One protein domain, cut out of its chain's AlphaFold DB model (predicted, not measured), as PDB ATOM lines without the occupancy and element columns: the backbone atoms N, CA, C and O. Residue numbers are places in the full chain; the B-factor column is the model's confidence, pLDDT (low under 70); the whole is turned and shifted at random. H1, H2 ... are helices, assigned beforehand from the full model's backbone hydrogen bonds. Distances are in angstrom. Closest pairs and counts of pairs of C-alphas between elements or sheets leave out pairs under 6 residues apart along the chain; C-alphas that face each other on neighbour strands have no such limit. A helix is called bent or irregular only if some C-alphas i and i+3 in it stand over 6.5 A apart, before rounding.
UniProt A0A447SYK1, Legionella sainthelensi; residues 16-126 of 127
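What this domain is: This is residues 16 to 126 of the 127 residues of a protein of Legionella sainthelensi (UniProt A0A447SYK1). Helix H3 and the long bent helix H4 form a hairpin open as a V, closed where H3 ends and H4 begins; the shorter H1 and H2 make a second, loose pair, with H1 nearer the V. Residues 115 to 126, of which 115 to 124 belong to H4, stick out, and the long link of residues 44 to 62 leads from H2 to the V's open end. The printed part has 111 residues with four named helices, H1 to H4 in order, and no named strand: all helix. It is loose, with a radius of gyration of the C-alphas of 17.0 A, and spans 56 by 35 by 20 A.

How they stand to each other: H4, residues 92 to 124, was assigned as one helix by its hydrogen bonds but is bent: C-alphas 113 and 116 are 7.0 A apart. Its arms, H4a (92 to 113) and H4b (116 to 124), stand at a shallow tilt of 34.7 degrees, only just short of steep. With residues 94 to 101 alone, H4a touches H3, residues 63 to 85, in a helical hairpin; the closest C-alphas, Ser 79 and Cys 94, are 5.1 A apart, at a steep tilt of 42 degrees, opposite ways. H1, residues 16 to 25, is near H4a, and close to but not clearly touching H3, with C-alphas of Ile 25 and Leu 84 closest at 7.8 A. H2, residues 30 to 43, is close to but not clearly touching H1, with C-alphas of Met 23 and Asn 33 closest at 6.8 A; H2 is apart from H3 and H4a. In H1, H2, H3, H4a and H4b every O i to N i+4 pair is within hydrogen-bond range.

Where its parts are: H1 begins at C-alpha 16 (4.412, 51.929, 37.644) and is 14.3 A long; H2 is 19.9 A, H3 33.3 A, H4a 31.3 A and H4b 12.2 A, ending at C-alpha 124 (39.646, 41.444, 48.611).

The domain as a whole: The C-alphas farthest apart, of Pro 88 and Arg 126, are 57.1 A apart. The printed part has no cut. The link from H2 to H3 is long. The model's pLDDT is under 70 at residues 47 to 61 and 112 to 126.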
ATOM      1  N   TRP A  16       5.818  52.237  37.340       77.19
ATOM      2  CA  TRP A  16       4.412  51.929  37.644       77.19
ATOM      3  C   TRP A  16       3.548  51.767  36.393       77.19
ATOM      4  O   TRP A  16       2.709  50.877  36.342       77.19
ATOM      5  N   ASN A  17       3.814  52.556  35.351       82.69
ATOM      6  CA  ASN A  17       3.084  52.472  34.086       82.69
ATOM      7  C   ASN A  17       3.240  51.103  33.410       82.69
ATOM      8  O   ASN A  17       2.300  50.620  32.792       82.69
ATOM      9  N   VAL A  18       4.406  50.464  33.551       82.56
ATOM     10  CA  VAL A  18       4.654  49.120  33.014       82.56
ATOM     11  C   VAL A  18       3.821  48.094  33.783       82.56
ATOM     12  O   VAL A  18       3.157  47.261  33.177       82.56
ATOM     13  N   ALA A  19       3.802  48.188  35.116       84.31
ATOM     14  CA  ALA A  19       2.990  47.309  35.955       84.31
ATOM     15  C   ALA A  19       1.489  47.460  35.649       84.31
ATOM     16  O   ALA A  19       0.810  46.462  35.424       84.31
ATOM     17  N   ILE A  20       0.996  48.701  35.563       84.81
ATOM     18  CA  ILE A  20      -0.403  49.012  35.241       84.81
ATOM     19  C   ILE A  20      -0.772  48.496  33.844       84.81
ATOM     20  O   ILE A  20      -1.833  47.897  33.689       84.81
ATOM     21  N   LEU A  21       0.104  48.670  32.846       85.31
ATOM     22  CA  LEU A  21      -0.113  48.168  31.485       85.31
ATOM     23  C   LEU A  21      -0.370  46.657  31.481       85.31
ATOM     24  O   LEU A  21      -1.344  46.205  30.885       85.31
ATOM     25  N   TYR A  22       0.468  45.871  32.162       84.69
ATOM     26  CA  TYR A  22       0.269  44.421  32.217       84.69
ATOM     27  C   TYR A  22      -0.943  44.027  33.058       84.69
ATOM     28  O   TYR A  22      -1.675  43.126  32.655       84.69
ATOM     29  N   MET A  23      -1.208  44.708  34.178       86.38
ATOM     30  CA  MET A  23      -2.419  44.451  34.970       86.38
ATOM     31  C   MET A  23      -3.688  44.647  34.134       86.38
ATOM     32  O   MET A  23      -4.607  43.830  34.207       86.38
ATOM     33  N   PHE A  24      -3.694  45.694  33.304       85.88
ATOM     34  CA  PHE A  24      -4.770  46.007  32.372       85.88
ATOM     35  C   PHE A  24      -4.895  44.957  31.259       85.88
ATOM     36  O   PHE A  24      -5.974  44.408  31.069       85.88
ATOM     37  N   ILE A  25      -3.797  44.620  30.568       84.62
ATOM     38  CA  ILE A  25      -3.811  43.639  29.465       84.62
ATOM     39  C   ILE A  25      -4.262  42.254  29.947       84.62
ATOM     40  O   ILE A  25      -5.039  41.593  29.264       84.62
ATOM     41  N   PHE A  26      -3.789  41.808  31.114       83.62
ATOM     42  CA  PHE A  26      -4.143  40.500  31.667       83.62
ATOM     43  C   PHE A  26      -5.482  40.486  32.415       83.62
ATOM     44  O   PHE A  26      -5.874  39.429  32.901       83.62
ATOM     45  N   ASN A  27      -6.169  41.632  32.524       83.75
ATOM     46  CA  ASN A  27      -7.421  41.792  33.267       83.75
ATOM     47  C   ASN A  27      -7.378  41.095  34.645       83.75
ATOM     48  O   ASN A  27      -8.211  40.256  34.993       83.75
ATOM     49  N   THR A  28      -6.318  41.381  35.400       84.25
ATOM     50  CA  THR A  28      -6.012  40.685  36.657       84.25
ATOM     51  C   THR A  28      -6.951  41.123  37.781       84.25
ATOM     52  O   THR A  28      -7.375  42.277  37.849       84.25
ATOM     53  N   SER A  29      -7.285  40.192  38.684       89.25
ATOM     54  CA  SER A  29      -8.200  40.465  39.801       89.25
ATOM     55  C   SER A  29      -7.660  41.550  40.743       89.25
ATOM     56  O   SER A  29      -6.445  41.710  40.895       89.25
ATOM     57  N   ALA A  30      -8.557  42.253  41.443       87.88
ATOM     58  CA  ALA A  30      -8.178  43.292  42.403       87.88
ATOM     59  C   ALA A  30      -7.188  42.784  43.469       87.88
ATOM     60  O   ALA A  30      -6.227  43.477  43.805       87.88
ATOM     61  N   THR A  31      -7.372  41.550  43.948       90.44
ATOM     62  CA  THR A  31      -6.497  40.915  44.943       90.44
ATOM     63  C   THR A  31      -5.091  40.680  44.390       90.44
ATOM     64  O   THR A  31      -4.100  40.962  45.063       90.44
ATOM     65  N   THR A  32      -4.989  40.208  43.143       88.44
ATOM     66  CA  THR A  32      -3.703  40.005  42.460       88.44
ATOM     67  C   THR A  32      -2.974  41.333  42.266       88.44
ATOM     68  O   THR A  32      -1.783  41.426  42.561       88.44
ATOM     69  N   ASN A  33      -3.693  42.379  41.851       88.69
ATOM     70  CA  ASN A  33      -3.125  43.712  41.661       88.69
ATOM     71  C   ASN A  33      -2.593  44.281  42.975       88.69
ATOM     72  O   ASN A  33      -1.459  44.752  43.018       88.69
ATOM     73  N   ALA A  34      -3.361  44.169  44.063       87.56
ATOM     74  CA  ALA A  34      -2.932  44.612  45.387       87.56
ATOM     75  C   ALA A  34      -1.645  43.904  45.843       87.56
ATOM     76  O   ALA A  34      -0.719  44.561  46.318       87.56
ATOM     77  N   LEU A  35      -1.553  42.585  45.643       90.62
ATOM     78  CA  LEU A  35      -0.372  41.807  46.015       90.62
ATOM     79  C   LEU A  35       0.862  42.208  45.193       90.62
ATOM     80  O   LEU A  35       1.936  42.412  45.760       90.62
ATOM     81  N   ILE A  36       0.716  42.388  43.877       87.19
ATOM     82  CA  ILE A  36       1.811  42.845  43.007       87.19
ATOM     83  C   ILE A  36       2.269  44.252  43.410       87.19
ATOM     84  O   ILE A  36       3.469  44.484  43.552       87.19
ATOM     85  N   LEU A  37       1.338  45.187  43.625       87.62
ATOM     86  CA  LEU A  37       1.663  46.551  44.052       87.62
ATOM     87  C   LEU A  37       2.359  46.565  45.417       87.62
ATOM     88  O   LEU A  37       3.304  47.331  45.606       87.62
ATOM     89  N   PHE A  38       1.939  45.711  46.349       88.00
ATOM     90  CA  PHE A  38       2.565  45.583  47.663       88.00
ATOM     91  C   PHE A  38       4.014  45.093  47.553       88.00
ATOM     92  O   PHE A  38       4.917  45.715  48.112       88.00
ATOM     93  N   ILE A  39       4.259  44.043  46.761       85.50
ATOM     94  CA  ILE A  39       5.614  43.542  46.490       85.50
ATOM     95  C   ILE A  39       6.466  44.629  45.826       85.50
ATOM     96  O   ILE A  39       7.561  44.921  46.304       85.50
ATOM     97  N   LEU A  40       5.962  45.276  44.767       81.94
ATOM     98  CA  LEU A  40       6.664  46.374  44.092       81.94
ATOM     99  C   LEU A  40       6.989  47.522  45.055       81.94
ATOM    100  O   LEU A  40       8.082  48.077  44.983       81.94
ATOM    101  N   SER A  41       6.088  47.831  45.992       82.50
ATOM    102  CA  SER A  41       6.304  48.855  47.019       82.50
ATOM    103  C   SER A  41       7.421  48.476  47.989       82.50
ATOM    104  O   SER A  41       8.253  49.318  48.317       82.50
ATOM    105  N   ILE A  42       7.505  47.208  48.405       81.75
ATOM    106  CA  ILE A  42       8.626  46.715  49.222       81.75
ATOM    107  C   ILE A  42       9.944  46.821  48.446       81.75
ATOM    108  O   ILE A  42      10.965  47.231  49.000       81.75
ATOM    109  N   LEU A  43       9.927  46.507  47.148       75.81
ATOM    110  CA  LEU A  43      11.104  46.593  46.282       75.81
ATOM    111  C   LEU A  43      11.654  48.024  46.142       75.81
ATOM    112  O   LEU A  43      12.834  48.174  45.826       75.81
ATOM    113  N   ILE A  44      10.869  49.069  46.437       73.06
ATOM    114  CA  ILE A  44      11.364  50.456  46.501       73.06
ATOM    115  C   ILE A  44      12.446  50.603  47.575       73.06
ATOM    116  O   ILE A  44      13.372  51.384  47.407       73.06
ATOM    117  N   PHE A  45      12.394  49.839  48.663       72.94
ATOM    118  CA  PHE A  45      13.418  49.923  49.707       72.94
ATOM    119  C   PHE A  45      14.713  49.191  49.337       72.94
ATOM    120  O   PHE A  45      15.743  49.401  49.978       72.94
ATOM    121  N   VAL A  46      14.694  48.357  48.291       71.31
ATOM    122  CA  VAL A  46      15.893  47.671  47.809       71.31
ATOM    123  C   VAL A  46      16.728  48.665  46.990       71.31
ATOM    124  O   VAL A  46      16.225  49.240  46.021       71.31
ATOM    125  N   PRO A  47      18.016  48.876  47.325       64.69
ATOM    126  CA  PRO A  47      18.885  49.819  46.624       64.69
ATOM    127  C   PRO A  47      19.360  49.250  45.274       64.69
ATOM    128  O   PRO A  47      20.553  49.052  45.048       64.69
ATOM    129  N   VAL A  48      18.425  48.979  44.362       65.88
ATOM    130  CA  VAL A  48      18.718  48.582  42.981       65.88
ATOM    131  C   VAL A  48      19.026  49.830  42.158       65.88
ATOM    132  O   VAL A  48      18.281  50.811  42.177       65.88
ATOM    133  N   LYS A  49      20.133  49.801  41.411       64.06
ATOM    134  CA  LYS A  49      20.495  50.876  40.478       64.06
ATOM    135  C   LYS A  49      19.806  50.629  39.138       64.06
ATOM    136  O   LYS A  49      20.315  49.878  38.308       64.06
ATOM    137  N   TYR A  50      18.653  51.261  38.932       65.50
ATOM    138  CA  TYR A  50      17.907  51.165  37.677       65.50
ATOM    139  C   TYR A  50      18.641  51.853  36.529       65.50
ATOM    140  O   TYR A  50      19.207  52.941  36.663       65.50
ATOM    141  N   VAL A  51      18.640  51.187  35.382       63.62
ATOM    142  CA  VAL A  51      19.299  51.643  34.165       63.62
ATOM    143  C   VAL A  51      18.474  52.742  33.501       63.62
ATOM    144  O   VAL A  51      17.325  52.522  33.136       63.62
ATOM    145  N   TYR A  52      19.061  53.917  33.282       63.19
ATOM    146  CA  TYR A  52      18.428  54.952  32.463       63.19
ATOM    147  C   TYR A  52      18.917  54.866  31.010       63.19
ATOM    148  O   TYR A  52      20.117  55.048  30.777       63.19
ATOM    149  N   PRO A  53      18.023  54.665  30.019       60.88
ATOM    150  CA  PRO A  53      18.402  54.588  28.606       60.88
ATOM    151  C   PRO A  53      18.928  55.917  28.032       60.88
ATOM    152  O   PRO A  53      19.472  55.944  26.935       60.88
ATOM    153  N   SER A  54      18.801  57.023  28.766       57.34
ATOM    154  CA  SER A  54      19.412  58.315  28.430       57.34
ATOM    155  C   SER A  54      20.798  58.522  29.054       57.34
ATOM    156  O   SER A  54      21.515  59.427  28.646       57.34
ATOM    157  N   ARG A  55      21.198  57.699  30.035       60.75
ATOM    158  CA  ARG A  55      22.494  57.790  30.733       60.75
ATOM    159  C   ARG A  55      23.266  56.474  30.661       60.75
ATOM    160  O   ARG A  55      23.754  55.960  31.670       60.75
ATOM    161  N   LEU A  56      23.402  55.930  29.449       63.44
ATOM    162  CA  LEU A  56      24.228  54.742  29.224       63.44
ATOM    163  C   LEU A  56      25.733  55.000  29.301       63.44
ATOM    164  O   LEU A  56      26.486  54.029  29.317       63.44
ATOM    165  N   ASP A  57      26.192  56.251  29.377       59.84
ATOM    166  CA  ASP A  57      27.622  56.559  29.539       59.84
ATOM    167  C   ASP A  57      28.226  55.872  30.762       59.84
ATOM    168  O   ASP A  57      29.367  55.429  30.728       59.84
ATOM    169  N   TYR A  58      27.422  55.664  31.803       57.81
ATOM    170  CA  TYR A  58      27.841  54.883  32.954       57.81
ATOM    171  C   TYR A  58      27.823  53.372  32.680       57.81
ATOM    172  O   TYR A  58      28.567  52.651  33.328       57.81
ATOM    173  N   LEU A  59      26.936  52.861  31.818       60.09
ATOM    174  CA  LEU A  59      26.689  51.422  31.603       60.09
ATOM    175  C   LEU A  59      27.755  50.735  30.774       60.09
ATOM    176  O   LEU A  59      28.149  49.616  31.090       60.09
ATOM    177  N   THR A  60      28.151  51.356  29.675       61.69
ATOM    178  CA  THR A  60      29.027  50.748  28.680       61.69
ATOM    179  C   THR A  60      29.573  51.856  27.800       61.69
ATOM    180  O   THR A  60      28.812  52.693  27.322       61.69
ATOM    181  N   GLU A  61      30.878  51.857  27.546       65.31
ATOM    182  CA  GLU A  61      31.490  52.832  26.637       65.31
ATOM    183  C   GLU A  61      31.226  52.508  25.159       65.31
ATOM    184  O   GLU A  61      31.237  53.398  24.309       65.31
ATOM    185  N   SER A  62      30.896  51.249  24.846       72.31
ATOM    186  CA  SER A  62      30.547  50.819  23.490       72.31
ATOM    187  C   SER A  62      29.279  51.510  22.979       72.31
ATOM    188  O   SER A  62      28.169  51.256  23.454       72.31
ATOM    189  N   LYS A  63      29.441  52.348  21.946       76.75
ATOM    190  CA  LYS A  63      28.342  53.016  21.224       76.75
ATOM    191  C   LYS A  63      27.306  52.031  20.679       76.75
ATOM    192  O   LYS A  63      26.121  52.348  20.690       76.75
ATOM    193  N   ILE A  64      27.736  50.843  20.246       77.25
ATOM    194  CA  ILE A  64      26.853  49.828  19.651       77.25
ATOM    195  C   ILE A  64      25.800  49.377  20.665       77.25
ATOM    196  O   ILE A  64      24.615  49.334  20.344       77.25
ATOM    197  N   LEU A  65      26.209  49.118  21.912       74.31
ATOM    198  CA  LEU A  65      25.280  48.676  22.951       74.31
ATOM    199  C   LEU A  65      24.291  49.786  23.342       74.31
ATOM    200  O   LEU A  65      23.121  49.503  23.587       74.31
ATOM    201  N   LYS A  66      24.731  51.056  23.332       75.81
ATOM    202  CA  LYS A  66      23.845  52.212  23.565       75.81
ATOM    203  C   LYS A  66      22.762  52.319  22.503       75.81
ATOM    204  O   LYS A  66      21.590  52.471  22.842       75.81
ATOM    205  N   ILE A  67      23.155  52.204  21.236       80.81
ATOM    206  CA  ILE A  67      22.227  52.239  20.102       80.81
ATOM    207  C   ILE A  67      21.248  51.068  20.196       80.81
ATOM    208  O   ILE A  67      20.042  51.285  20.107       80.81
ATOM    209  N   LEU A  68      21.740  49.853  20.460       83.31
ATOM    210  CA  LEU A  68      20.897  48.667  20.593       83.31
ATOM    211  C   LEU A  68      19.854  48.830  21.707       83.31
ATOM    212  O   LEU A  68      18.672  48.593  21.473       83.31
ATOM    213  N   MET A  69      20.252  49.305  22.890       80.88
ATOM    214  CA  MET A  69      19.314  49.540  23.994       80.88
ATOM    215  C   MET A  69      18.263  50.604  23.663       80.88
ATOM    216  O   MET A  69      17.105  50.460  24.057       80.88
ATOM    217  N   HIS A  70      18.634  51.649  22.921       81.88
ATOM    218  CA  HIS A  70      17.688  52.675  22.491       81.88
ATOM    219  C   HIS A  70      16.684  52.127  21.466       81.88
ATOM    220  O   HIS A  70      15.483  52.347  21.607       81.88
ATOM    221  N   ILE A  71      17.156  51.339  20.495       85.75
ATOM    222  CA  ILE A  71      16.302  50.638  19.525       85.75
ATOM    223  C   ILE A  71      15.329  49.707  20.253       85.75
ATOM    224  O   ILE A  71      14.125  49.770  20.009       85.75
ATOM    225  N   CYS A  72      15.811  48.900  21.200       85.06
ATOM    226  CA  CYS A  72      14.959  48.028  22.006       85.06
ATOM    227  C   CYS A  72      13.899  48.815  22.796       85.06
ATOM    228  O   CYS A  72      12.750  48.386  22.861       85.06
ATOM    229  N   SER A  73      14.240  49.991  23.334       84.38
ATOM    230  CA  SER A  73      13.276  50.865  24.017       84.38
ATOM    231  C   SER A  73      12.202  51.414  23.073       84.38
ATOM    232  O   SER A  73      11.045  51.534  23.474       84.38
ATOM    233  N   ILE A  74      12.560  51.743  21.829       87.00
ATOM    234  CA  ILE A  74      11.601  52.186  20.807       87.00
ATOM    235  C   ILE A  74      10.679  51.025  20.416       87.00
ATOM    236  O   ILE A  74       9.464  51.198  20.374       87.00
ATOM    237  N   ILE A  75      11.230  49.825  20.212       87.56
ATOM    238  CA  ILE A  75      10.446  48.609  19.937       87.56
ATOM    239  C   ILE A  75       9.480  48.321  21.092       87.56
ATOM    240  O   ILE A  75       8.313  48.001  20.859       87.56
ATOM    241  N   TYR A  76       9.922  48.479  22.340       87.50
ATOM    242  CA  TYR A  76       9.055  48.355  23.509       87.50
ATOM    243  C   TYR A  76       7.915  49.386  23.495       87.50
ATOM    244  O   TYR A  76       6.764  49.028  23.739       87.50
ATOM    245  N   ALA A  77       8.200  50.649  23.171       86.25
ATOM    246  CA  ALA A  77       7.172  51.686  23.096       86.25
ATOM    247  C   ALA A  77       6.132  51.378  22.004       86.25
ATOM    248  O   ALA A  77       4.932  51.408  22.270       86.25
ATOM    249  N   ILE A  78       6.587  51.003  20.804       88.94
ATOM    250  CA  ILE A  78       5.713  50.647  19.678       88.94
ATOM    251  C   ILE A  78       4.881  49.403  20.008       88.94
ATOM    252  O   ILE A  78       3.670  49.403  19.801       88.94
ATOM    253  N   SER A  79       5.502  48.353  20.558       87.38
ATOM    254  CA  SER A  79       4.785  47.133  20.953       87.38
ATOM    255  C   SER A  79       3.755  47.401  22.049       87.38
ATOM    256  O   SER A  79       2.645  46.892  21.956       87.38
ATOM    257  N   SER A  80       4.067  48.252  23.030       85.62
ATOM    258  CA  SER A  80       3.127  48.641  24.091       85.62
ATOM    259  C   SER A  80       1.922  49.411  23.545       85.62
ATOM    260  O   SER A  80       0.790  49.132  23.932       85.62
ATOM    261  N   ILE A  81       2.138  50.335  22.602       87.75
ATOM    262  CA  ILE A  81       1.050  51.057  21.922       87.75
ATOM    263  C   ILE A  81       0.205  50.089  21.086       87.75
ATOM    264  O   ILE A  81      -1.021  50.130  21.145       87.75
ATOM    265  N   CYS A  82       0.844  49.181  20.345       86.81
ATOM    266  CA  CYS A  82       0.149  48.180  19.541       86.81
ATOM    267  C   CYS A  82      -0.714  47.250  20.409       86.81
ATOM    268  O   CYS A  82      -1.863  46.994  20.065       86.81
ATOM    269  N   LEU A  83      -0.213  46.822  21.574       87.69
ATOM    270  CA  LEU A  83      -0.979  46.026  22.538       87.69
ATOM    271  C   LEU A  83      -2.229  46.755  23.044       87.69
ATOM    272  O   LEU A  83      -3.274  46.125  23.180       87.69
ATOM    273  N   LEU A  84      -2.135  48.067  23.289       85.75
ATOM    274  CA  LEU A  84      -3.276  48.884  23.712       85.75
ATOM    275  C   LEU A  84      -4.318  49.051  22.598       85.75
ATOM    276  O   LEU A  84      -5.510  48.965  22.871       85.75
ATOM    277  N   ILE A  85      -3.883  49.259  21.350       86.56
ATOM    278  CA  ILE A  85      -4.786  49.412  20.196       86.56
ATOM    279  C   ILE A  85      -5.472  48.085  19.842       86.56
ATOM    280  O   ILE A  85      -6.637  48.075  19.459       86.56
ATOM    281  N   SER A  86      -4.761  46.960  19.960       83.06
ATOM    282  CA  SER A  86      -5.291  45.627  19.649       83.06
ATOM    283  C   SER A  86      -6.093  44.994  20.791       83.06
ATOM    284  O   SER A  86      -6.615  43.892  20.627       83.06
ATOM    285  N   TYR A  87      -6.211  45.656  21.942       81.19
ATOM    286  CA  TYR A  87      -7.052  45.182  23.038       81.19
ATOM    287  C   TYR A  87      -8.526  45.100  22.582       81.19
ATOM    288  O   TYR A  87      -9.011  46.041  21.952       81.19
ATOM    289  N   PRO A  88      -9.267  44.009  22.864       78.94
ATOM    290  CA  PRO A  88      -8.979  42.937  23.827       78.94
ATOM    291  C   PRO A  88      -8.248  41.701  23.270       78.94
ATOM    292  O   PRO A  88      -8.019  40.765  24.027       78.94
ATOM    293  N   ASN A  89      -7.862  41.674  21.991       81.81
ATOM    294  CA  ASN A  89      -7.153  40.547  21.363       81.81
ATOM    295  C   ASN A  89      -5.685  40.916  21.068       81.81
ATOM    296  O   ASN A  89      -5.319  41.125  19.906       81.81
ATOM    297  N   PRO A  90      -4.824  41.035  22.099       81.19
ATOM    298  CA  PRO A  90      -3.440  41.443  21.912       81.19
ATOM    299  C   PRO A  90      -2.668  40.430  21.062       81.19
ATOM    300  O   PRO A  90      -2.776  39.217  21.241       81.19
ATOM    301  N   ASN A  91      -1.821  40.932  20.164       86.12
ATOM    302  CA  ASN A  91      -0.916  40.081  19.402       86.12
ATOM    303  C   ASN A  91       0.157  39.476  20.331       86.12
ATOM    304  O   ASN A  91       0.937  40.204  20.954       86.12
ATOM    305  N   ILE A  92       0.226  38.140  20.378       85.12
ATOM    306  CA  ILE A  92       1.172  37.370  21.207       85.12
ATOM    307  C   ILE A  92       2.627  37.763  20.917       85.12
ATOM    308  O   ILE A  92       3.448  37.807  21.834       85.12
ATOM    309  N   VAL A  93       2.959  38.100  19.667       86.19
ATOM    310  CA  VAL A  93       4.312  38.531  19.284       86.19
ATOM    311  C   VAL A  93       4.667  39.855  19.961       86.19
ATOM    312  O   VAL A  93       5.727  39.965  20.576       86.19
ATOM    313  N   CYS A  94       3.769  40.845  19.919       84.19
ATOM    314  CA  CYS A  94       3.973  42.136  20.582       84.19
ATOM    315  C   CYS A  94       4.068  41.981  22.104       84.19
ATOM    316  O   CYS A  94       4.911  42.622  22.730       84.19
ATOM    317  N   LEU A  95       3.254  41.095  22.686       86.44
ATOM    318  CA  LEU A  95       3.283  40.793  24.116       86.44
ATOM    319  C   LEU A  95       4.622  40.171  24.525       86.44
ATOM    320  O   LEU A  95       5.258  40.635  25.469       86.44
ATOM    321  N   THR A  96       5.079  39.172  23.770       85.69
ATOM    322  CA  THR A  96       6.340  38.466  24.028       85.69
ATOM    323  C   THR A  96       7.533  39.409  23.891       85.69
ATOM    324  O   THR A  96       8.396  39.425  24.763       85.69
ATOM    325  N   LEU A  97       7.568  40.246  22.848       86.62
ATOM    326  CA  LEU A  97       8.615  41.258  22.656       86.62
ATOM    327  C   LEU A  97       8.651  42.274  23.803       86.62
ATOM    328  O   LEU A  97       9.724  42.595  24.315       86.62
ATOM    329  N   SER A  98       7.479  42.751  24.228       86.31
ATOM    330  CA  SER A  98       7.345  43.690  25.340       86.31
ATOM    331  C   SER A  98       7.864  43.075  26.650       86.31
ATOM    332  O   SER A  98       8.727  43.658  27.310       86.31
ATOM    333  N   MET A  99       7.432  41.852  26.983       85.06
ATOM    334  CA  MET A  99       7.879  41.143  28.188       85.06
ATOM    335  C   MET A  99       9.370  40.794  28.148       85.06
ATOM    336  O   MET A  99      10.060  40.938  29.159       85.06
ATOM    337  N   ALA A 100       9.891  40.376  26.992       86.62
ATOM    338  CA  ALA A 100      11.309  40.075  26.811       86.62
ATOM    339  C   ALA A 100      12.182  41.310  27.070       86.62
ATOM    340  O   ALA A 100      13.212  41.209  27.737       86.62
ATOM    341  N   TYR A 101      11.746  42.488  26.614       85.31
ATOM    342  CA  TYR A 101      12.437  43.742  26.903       85.31
ATOM    343  C   TYR A 101      12.442  44.069  28.400       85.31
ATOM    344  O   TYR A 101      13.492  44.400  28.952       85.31
ATOM    345  N   VAL A 102      11.297  43.937  29.079       83.81
ATOM    346  CA  VAL A 102      11.194  44.178  30.528       83.81
ATOM    347  C   VAL A 102      12.091  43.214  31.308       83.81
ATOM    348  O   VAL A 102      12.821  43.642  32.203       83.81
ATOM    349  N   ALA A 103      12.111  41.932  30.936       84.06
ATOM    350  CA  ALA A 103      12.982  40.933  31.548       84.06
ATOM    351  C   ALA A 103      14.471  41.249  31.327       84.06
ATOM    352  O   ALA A 103      15.246  41.254  32.284       84.06
ATOM    353  N   MET A 104      14.867  41.585  30.094       83.12
ATOM    354  CA  MET A 104      16.234  42.007  29.765       83.12
ATOM    355  C   MET A 104      16.647  43.239  30.584       83.12
ATOM    356  O   MET A 104      17.747  43.285  31.137       83.12
ATOM    357  N   TYR A 105      15.756  44.227  30.697       79.38
ATOM    358  CA  TYR A 105      15.980  45.452  31.456       79.38
ATOM    359  C   TYR A 105      16.190  45.183  32.955       79.38
ATOM    360  O   TYR A 105      17.130  45.711  33.563       79.38
ATOM    361  N   LEU A 106      15.340  44.340  33.551       78.00
ATOM    362  CA  LEU A 106      15.462  43.933  34.949       78.00
ATOM    363  C   LEU A 106      16.759  43.158  35.179       78.00
ATOM    364  O   LEU A 106      17.505  43.488  36.100       78.00
ATOM    365  N   PHE A 107      17.071  42.189  34.314       80.06
ATOM    366  CA  PHE A 107      18.299  41.404  34.402       80.06
ATOM    367  C   PHE A 107      19.545  42.293  34.351       80.06
ATOM    368  O   PHE A 107      20.424  42.168  35.203       80.06
ATOM    369  N   LEU A 108      19.605  43.246  33.417       74.75
ATOM    370  CA  LEU A 108      20.728  44.174  33.298       74.75
ATOM    371  C   LEU A 108      20.867  45.077  34.537       74.75
ATOM    372  O   LEU A 108      21.980  45.315  35.014       74.75
ATOM    373  N   SER A 109      19.741  45.543  35.086       72.69
ATOM    374  CA  SER A 109      19.710  46.361  36.306       72.69
ATOM    375  C   SER A 109      20.193  45.574  37.535       72.69
ATOM    376  O   SER A 109      20.987  46.081  38.334       72.69
ATOM    377  N   PHE A 110      19.784  44.308  37.663       73.62
ATOM    378  CA  PHE A 110      20.234  43.417  38.732       73.62
ATOM    379  C   PHE A 110      21.705  43.039  38.591       73.62
ATOM    380  O   PHE A 110      22.476  43.261  39.526       73.62
ATOM    381  N   TYR A 111      22.117  42.542  37.420       72.56
ATOM    382  CA  TYR A 111      23.506  42.189  37.130       72.56
ATOM    383  C   TYR A 111      24.439  43.330  37.516       72.56
ATOM    384  O   TYR A 111      25.424  43.131  38.221       72.56
ATOM    385  N   ARG A 112      24.086  44.561  37.147       66.75
ATOM    386  CA  ARG A 112      24.919  45.717  37.445       66.75
ATOM    387  C   ARG A 112      24.902  46.151  38.907       66.75
ATOM    388  O   ARG A 112      25.901  46.688  39.378       66.75
ATOM    389  N   THR A 113      23.801  45.943  39.619       68.44
ATOM    390  CA  THR A 113      23.750  46.215  41.061       68.44
ATOM    391  C   THR A 113      24.716  45.291  41.812       68.44
ATOM    392  O   THR A 113      25.429  45.751  42.701       68.44
ATOM    393  N   TYR A 114      24.827  44.023  41.398       66.25
ATOM    394  CA  TYR A 114      25.652  43.017  42.077       66.25
ATOM    395  C   TYR A 114      27.082  42.859  41.527       66.25
ATOM    396  O   TYR A 114      27.990  42.534  42.286       66.25
ATOM    397  N   TYR A 115      27.337  43.135  40.246       66.62
ATOM    398  CA  TYR A 115      28.661  42.987  39.622       66.62
ATOM    399  C   TYR A 115      29.810  43.750  40.322       66.62
ATOM    400  O   TYR A 115      30.847  43.134  40.577       66.62
ATOM    401  N   PRO A 116      29.683  45.044  40.690       63.06
ATOM    402  CA  PRO A 116      30.754  45.749  41.395       63.06
ATOM    403  C   PRO A 116      30.991  45.189  42.807       63.06
ATOM    404  O   PRO A 116      32.134  45.170  43.255       63.06
ATOM    405  N   LEU A 117      29.950  44.676  43.474       60.41
ATOM    406  CA  LEU A 117      30.060  44.019  44.783       60.41
ATOM    407  C   LEU A 117      30.805  42.682  44.677       60.41
ATOM    408  O   LEU A 117      31.685  42.399  45.485       60.41
ATOM    409  N   ILE A 118      30.495  41.883  43.652       61.28
ATOM    410  CA  ILE A 118      31.165  40.604  43.390       61.28
ATOM    411  C   ILE A 118      32.637  40.840  43.043       61.28
ATOM    412  O   ILE A 118      33.510  40.194  43.616       61.28
ATOM    413  N   LYS A 119      32.930  41.802  42.159       61.53
ATOM    414  CA  LYS A 119      34.308  42.138  41.782       61.53
ATOM    415  C   LYS A 119      35.119  42.621  42.989       61.53
ATOM    416  O   LYS A 119      36.222  42.134  43.186       61.53
ATOM    417  N   ALA A 120      34.560  43.505  43.822       63.09
ATOM    418  CA  ALA A 120      35.217  43.972  45.046       63.09
ATOM    419  C   ALA A 120      35.510  42.824  46.028       63.09
ATOM    420  O   ALA A 120      36.608  42.743  46.571       63.09
ATOM    421  N   LYS A 121      34.559  41.895  46.200       60.78
ATOM    422  CA  LYS A 121      34.729  40.719  47.064       60.78
ATOM    423  C   LYS A 121      35.802  39.752  46.546       60.78
ATOM    424  O   LYS A 121      36.532  39.181  47.346       60.78
ATOM    425  N   ILE A 122      35.914  39.573  45.227       66.62
ATOM    426  CA  ILE A 122      36.942  38.715  44.612       66.62
ATOM    427  C   ILE A 122      38.340  39.328  44.759       66.62
ATOM    428  O   ILE A 122      39.283  38.597  45.048       66.62
ATOM    429  N   THR A 123      38.487  40.645  44.584       68.81
ATOM    430  CA  THR A 123      39.784  41.318  44.759       68.81
ATOM    431  C   THR A 123      40.244  41.274  46.218       68.81
ATOM    432  O   THR A 123      41.397  40.957  46.466       68.81
ATOM    433  N   ALA A 124      39.334  41.481  47.178       64.94
ATOM    434  CA  ALA A 124      39.646  41.444  48.611       64.94
ATOM    435  C   ALA A 124      40.033  40.050  49.149       64.94
ATOM    436  O   ALA A 124      40.640  39.959  50.204       64.94
ATOM    437  N   HIS A 125      39.668  38.965  48.455       63.34
ATOM    438  CA  HIS A 125      40.088  37.596  48.796       63.34
ATOM    439  C   HIS A 125      41.366  37.146  48.066       63.34
ATOM    440  O   HIS A 125      41.821  36.024  48.281       63.34
ATOM    441  N   ARG A 126      41.896  37.968  47.152       60.97
ATOM    442  CA  ARG A 126      43.146  37.706  46.419       60.97
ATOM    443  C   ARG A 126      44.365  38.411  47.024       60.97
ATOM    444  O   ARG A 126      45.467  38.151  46.546       60.97
TER     445      ARG A 126